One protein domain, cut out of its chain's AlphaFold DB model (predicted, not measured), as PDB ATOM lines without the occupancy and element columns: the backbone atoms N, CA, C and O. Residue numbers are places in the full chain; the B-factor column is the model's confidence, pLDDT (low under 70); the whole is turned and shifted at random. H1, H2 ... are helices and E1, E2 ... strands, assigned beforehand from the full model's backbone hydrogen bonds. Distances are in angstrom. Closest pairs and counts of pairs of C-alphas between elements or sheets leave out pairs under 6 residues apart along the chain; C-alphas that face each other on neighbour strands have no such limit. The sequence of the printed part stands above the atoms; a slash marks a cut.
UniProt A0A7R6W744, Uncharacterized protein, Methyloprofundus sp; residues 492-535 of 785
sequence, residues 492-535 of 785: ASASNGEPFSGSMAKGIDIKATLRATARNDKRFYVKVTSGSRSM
ATOM      1  N   ALA A 492     103.864 110.455 188.777       47.88
ATOM      2  CA  ALA A 492     103.266 110.493 190.125       47.88
ATOM      3  C   ALA A 492     104.176 109.960 191.268       47.88
ATOM      4  O   ALA A 492     103.749 109.778 192.405       47.88
ATOM      5  N   SER A 493     105.446 109.688 190.972       46.44
ATOM      6  CA  SER A 493     106.504 109.197 191.841       46.44
ATOM      7  C   SER A 493     107.763 110.079 191.839       46.44
ATOM      8  O   SER A 493     108.839 109.581 192.182       46.44
ATOM      9  N   ALA A 494     107.673 111.368 191.484       44.84
ATOM     10  CA  ALA A 494     108.768 112.319 191.691       44.84
ATOM     11  C   ALA A 494     109.044 112.478 193.200       44.84
ATOM     12  O   ALA A 494     108.492 113.335 193.879       44.84
ATOM     13  N   SER A 495     109.867 111.584 193.749       52.81
ATOM     14  CA  SER A 495     110.289 111.617 195.144       52.81
ATOM     15  C   SER A 495     111.188 112.825 195.355       52.81
ATOM     16  O   SER A 495     112.284 112.871 194.791       52.81
ATOM     17  N   ASN A 496     110.761 113.771 196.185       60.38
ATOM     18  CA  ASN A 496     111.680 114.763 196.719       60.38
ATOM     19  C   ASN A 496     112.619 114.062 197.711       60.38
ATOM     20  O   ASN A 496     112.184 113.304 198.582       60.38
ATOM     21  N   GLY A 497     113.923 114.262 197.526       67.19
ATOM     22  CA  GLY A 497     114.926 113.797 198.471       67.19
ATOM     23  C   GLY A 497     114.962 114.729 199.679       67.19
ATOM     24  O   GLY A 497     115.209 115.922 199.510       67.19
ATOM     25  N   GLU A 498     114.775 114.199 200.885       80.69
ATOM     26  CA  GLU A 498     114.998 114.938 202.136       80.69
ATOM     27  C   GLU A 498     116.238 114.412 202.866       80.69
ATOM     28  O   GLU A 498     116.573 113.232 202.712       80.69
ATOM     29  N   PRO A 499     116.932 115.239 203.669       82.00
ATOM     30  CA  PRO A 499     118.068 114.785 204.458       82.00
ATOM     31  C   PRO A 499     117.659 113.658 205.412       82.00
ATOM     32  O   PRO A 499     116.693 113.775 206.163       82.00
ATOM     33  N   PHE A 500     118.425 112.574 205.411       81.75
ATOM     34  CA  PHE A 500     118.216 111.427 206.279       81.75
ATOM     35  C   PHE A 500     118.289 111.848 207.751       81.75
ATOM     36  O   PHE A 500     119.333 112.289 208.233       81.75
ATOM     37  N   SER A 501     117.178 111.675 208.464       77.44
ATOM     38  CA  SER A 501     117.020 112.028 209.880       77.44
ATOM     39  C   SER A 501     116.737 110.819 210.786       77.44
ATOM     40  O   SER A 501     116.459 110.997 211.968       77.44
ATOM     41  N   GLY A 502     116.833 109.587 210.260       71.44
ATOM     42  CA  GLY A 502     116.680 108.343 211.034       71.44
ATOM     43  C   GLY A 502     115.742 107.289 210.429       71.44
ATOM     44  O   GLY A 502     115.746 106.150 210.887       71.44
ATOM     45  N   SER A 503     114.981 107.619 209.380       70.75
ATOM     46  CA  SER A 503     114.136 106.671 208.631       70.75
ATOM     47  C   SER A 503     114.621 106.539 207.190       70.75
ATOM     48  O   SER A 503     114.868 107.543 206.525       70.75
ATOM     49  N   MET A 504     114.766 105.308 206.686       66.25
ATOM     50  CA  MET A 504     115.185 105.075 205.296       66.25
ATOM     51  C   MET A 504     114.075 105.329 204.264       66.25
ATOM     52  O   MET A 504     114.355 105.235 203.070       66.25
ATOM     53  N   ALA A 505     112.850 105.671 204.690       63.94
ATOM     54  CA  ALA A 505     111.694 105.890 203.814       63.94
ATOM     55  C   ALA A 505     111.630 104.846 202.668       63.94
ATOM     56  O   ALA A 505     111.751 103.651 202.932       63.94
ATOM     57  N   LYS A 506     111.479 105.259 201.397       66.75
ATOM     58  CA  LYS A 506     111.504 104.354 200.219       66.75
ATOM     59  C   LYS A 506     112.915 104.061 199.668       66.75
ATOM     60  O   LYS A 506     113.052 103.597 198.536       66.75
ATOM     61  N   GLY A 507     113.964 104.337 200.438       79.25
ATOM     62  CA  GLY A 507     115.368 104.154 200.068       79.25
ATOM     63  C   GLY A 507     116.106 105.463 199.771       79.25
ATOM     64  O   GLY A 507     115.522 106.546 199.730       79.25
ATOM     65  N   ILE A 508     117.419 105.353 199.560       80.31
ATOM     66  CA  ILE A 508     118.316 106.490 199.304       80.31
ATOM     67  C   ILE A 508     117.998 107.119 197.940       80.31
ATOM     68  O   ILE A 508     117.944 106.435 196.913       80.31
ATOM     69  N   ASP A 509     117.834 108.440 197.909       81.50
ATOM     70  CA  ASP A 509     117.858 109.210 196.669       81.50
ATOM     71  C   ASP A 509     119.316 109.452 196.267       81.50
ATOM     72  O   ASP A 509     119.976 110.400 196.703       81.50
ATOM     73  N   ILE A 510     119.828 108.557 195.422       79.94
ATOM     74  CA  ILE A 510     121.206 108.597 194.927       79.94
ATOM     75  C   ILE A 510     121.480 109.915 194.184       79.94
ATOM     76  O   ILE A 510     122.556 110.488 194.339       79.94
ATOM     77  N   LYS A 511     120.516 110.451 193.417       76.56
ATOM     78  CA  LYS A 511     120.720 111.685 192.638       76.56
ATOM     79  C   LYS A 511     120.776 112.919 193.534       76.56
ATOM     80  O   LYS A 511     121.603 113.796 193.279       76.56
ATOM     81  N   ALA A 512     119.906 113.014 194.539       79.38
ATOM     82  CA  ALA A 512     119.940 114.112 195.507       79.38
ATOM     83  C   ALA A 512     121.197 114.036 196.388       79.38
ATOM     84  O   ALA A 512     121.888 115.039 196.550       79.38
ATOM     85  N   THR A 513     121.563 112.833 196.843       84.44
ATOM     86  CA  THR A 513     122.777 112.594 197.642       84.44
ATOM     87  C   THR A 513     124.051 112.953 196.872       84.44
ATOM     88  O   THR A 513     124.917 113.648 197.403       84.44
ATOM     89  N   LEU A 514     124.165 112.556 195.598       81.44
ATOM     90  CA  LEU A 514     125.314 112.915 194.757       81.44
ATOM     91  C   LEU A 514     125.390 114.426 194.499       81.44
ATOM     92  O   LEU A 514     126.475 115.001 194.565       81.44
ATOM     93  N   ARG A 515     124.252 115.093 194.254       81.88
ATOM     94  CA  ARG A 515     124.202 116.557 194.076       81.88
ATOM     95  C   ARG A 515     124.572 117.316 195.351       81.88
ATOM     96  O   ARG A 515     125.273 118.320 195.261       81.88
ATOM     97  N   ALA A 516     124.127 116.845 196.512       84.00
ATOM     98  CA  ALA A 516     124.500 117.413 197.803       84.00
ATOM     99  C   ALA A 516     126.001 117.236 198.070       84.00
ATOM    100  O   ALA A 516     126.695 118.207 198.368       84.00
ATOM    101  N   THR A 517     126.526 116.036 197.814       85.62
ATOM    102  CA  THR A 517     127.958 115.729 197.950       85.62
ATOM    103  C   THR A 517     128.811 116.610 197.035       85.62
ATOM    104  O   THR A 517     129.814 117.164 197.478       85.62
ATOM    105  N   ALA A 518     128.384 116.826 195.784       82.81
ATOM    106  CA  ALA A 518     129.053 117.736 194.849       82.81
ATOM    107  C   ALA A 518     129.058 119.204 195.323       82.81
ATOM    108  O   ALA A 518     129.902 119.988 194.900       82.81
ATOM    109  N   ARG A 519     128.136 119.577 196.221       86.44
ATOM    110  CA  ARG A 519     128.056 120.890 196.884       86.44
ATOM    111  C   ARG A 519     128.679 120.886 198.289       86.44
ATOM    112  O   ARG A 519     128.427 121.805 199.062       86.44
ATOM    113  N   ASN A 520     129.491 119.876 198.620       84.75
ATOM    114  CA  ASN A 520     130.123 119.676 199.933       84.75
ATOM    115  C   ASN A 520     129.152 119.427 201.109       84.75
ATOM    116  O   ASN A 520     129.557 119.479 202.271       84.75
ATOM    117  N   ASP A 521     127.890 119.100 200.831       87.06
ATOM    118  CA  ASP A 521     126.917 118.661 201.831       87.06
ATOM    119  C   ASP A 521     126.995 117.132 201.993       87.06
ATOM    120  O   ASP A 521     126.608 116.377 201.103       87.06
ATOM    121  N   LYS A 522     127.523 116.669 203.135       87.19
ATOM    122  CA  LYS A 522     127.784 115.243 203.428       87.19
ATOM    123  C   LYS A 522     126.555 114.461 203.912       87.19
ATOM    124  O   LYS A 522     126.698 113.345 204.413       87.19
ATOM    125  N   ARG A 523     125.356 115.039 203.833       87.44
ATOM    126  CA  ARG A 523     124.120 114.370 204.256       87.44
ATOM    127  C   ARG A 523     123.638 113.390 203.185       87.44
ATOM    128  O   ARG A 523     123.674 113.684 201.993       87.44
ATOM    129  N   PHE A 524     123.150 112.231 203.623       83.44
ATOM    130  CA  PHE A 524     122.407 111.313 202.760       83.44
ATOM    131  C   PHE A 524     120.995 111.842 202.567       83.44
ATOM    132  O   PHE A 524     120.407 112.344 203.520       83.44
ATOM    133  N   TYR A 525     120.451 111.719 201.362       85.94
ATOM    134  CA  TYR A 525     119.070 112.088 201.074       85.94
ATOM    135  C   TYR A 525     118.247 110.820 200.848       85.94
ATOM    136  O   TYR A 525     118.690 109.901 200.156       85.94
ATOM    137  N   VAL A 526     117.058 110.747 201.438       85.00
ATOM    138  CA  VAL A 526     116.117 109.630 201.284       85.00
ATOM    139  C   VAL A 526     114.887 110.074 200.514       85.00
ATOM    140  O   VAL A 526     114.465 111.224 200.603       85.00
ATOM    141  N   LYS A 527     114.315 109.156 199.733       77.62
ATOM    142  CA  LYS A 527     113.100 109.403 198.957       77.62
ATOM    143  C   LYS A 527     111.914 109.548 199.899       77.62
ATOM    144  O   LYS A 527     111.465 108.548 200.468       77.62
ATOM    145  N   VAL A 528     111.375 110.755 200.010       66.69
ATOM    146  CA  VAL A 528     110.137 111.011 200.747       66.69
ATOM    147  C   VAL A 528     109.000 111.125 199.739       66.69
ATOM    148  O   VAL A 528     109.119 111.780 198.702       66.69
ATOM    149  N   THR A 529     107.886 110.446 200.008       56.72
ATOM    150  CA  THR A 529     106.613 110.790 199.371       56.72
ATOM    151  C   THR A 529     106.192 112.123 199.959       56.72
ATOM    152  O   THR A 529     105.559 112.157 201.013       56.72
ATOM    153  N   SER A 530     106.582 113.224 199.317       48.53
ATOM    154  CA  SER A 530     105.904 114.490 199.552       48.53
ATOM    155  C   SER A 530     104.413 114.231 199.378       48.53
ATOM    156  O   SER A 530     104.011 113.610 198.393       48.53
ATOM    157  N   GLY A 531     103.596 114.686 200.325       44.66
ATOM    158  CA  GLY A 531     102.138 114.701 200.207       44.66
ATOM    159  C   GLY A 531     101.653 115.658 199.114       44.66
ATOM    160  O   GLY A 531     100.667 116.359 199.315       44.66
ATOM    161  N   SER A 532     102.352 115.737 197.975       42.31
ATOM    162  CA  SER A 532     101.810 116.336 196.769       42.31
ATOM    163  C   SER A 532     100.580 115.520 196.425       42.31
ATOM    164  O   SER A 532     100.694 114.308 196.212       42.31
ATOM    165  N   ARG A 533      99.418 116.181 196.431       42.44
ATOM    166  CA  ARG A 533      98.168 115.655 195.885       42.44
ATOM    167  C   ARG A 533      98.512 114.864 194.628       42.44
ATOM    168  O   ARG A 533      98.942 115.439 193.634       42.44
ATOM    169  N   SER A 534      98.395 113.545 194.711       40.19
ATOM    170  CA  SER A 534      98.373 112.702 193.529       40.19
ATOM    171  C   SER A 534      97.126 113.142 192.779       40.19
ATOM    172  O   SER A 534      96.039 112.700 193.141       40.19
ATOM    173  N   MET A 535      97.267 114.053 191.810       45.34
ATOM    174  CA  MET A 535      96.199 114.318 190.853       45.34
ATOM    175  C   MET A 535      95.792 112.965 190.296       45.34
ATOM    176  O   MET A 535      96.627 112.212 189.778       45.34
TER     177      MET A 535
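AT A GLANCE: This is residues 492 to 535 of the 785 residues of an uncharacterized protein of Methyloprofundus sp (UniProt A0A7R6W744). With little regular structure, this is a small two-stranded ribbon, E1 and E2, with one short helix, H1, close to it and a loop, residues 500 to 509, between E1 and H1. The end stretches, residues 492 to 495 and 529 to 535, run away from the ribbon on the side opposite H1. The printed part has 44 residues, 17 of them in named elements, in the order E1, H1, E2; the sheet is antiparallel and the class mixed. It is elongated, 35 by 20 by 12 A, and only just compact, close to loose, with a radius of gyration of the C-alphas of 10.9 A.

IN THESE COORDINATES: E1, residues 496 to 499, starts at C-alpha 496 (111.680, 114.763, 196.719). E2 is residues 525 to 528, ending at C-alpha 528 (110.137, 111.011, 200.747). H1, residues 510 to 518, is 12.0 A long.

HOW THE PARTS SIT: E1 and E2 are antiparallel neighbours at 133 degrees; N 526 and O 498 are within hydrogen-bond range at 2.8 A. The closest C-alphas of H1 and E2, those of Thr 513 and Tyr 525, are 5.1 A apart. Every O i to N i+4 pair in H1 is within hydrogen-bond range.

THE WHOLE: The C-alphas farthest apart, those of Asn 520 and Met 535, are 35.5 A apart. The printed part has no cut, and both links are short. Residues 492 to 497, 504 to 506 and 528 to 535 have pLDDT under 70.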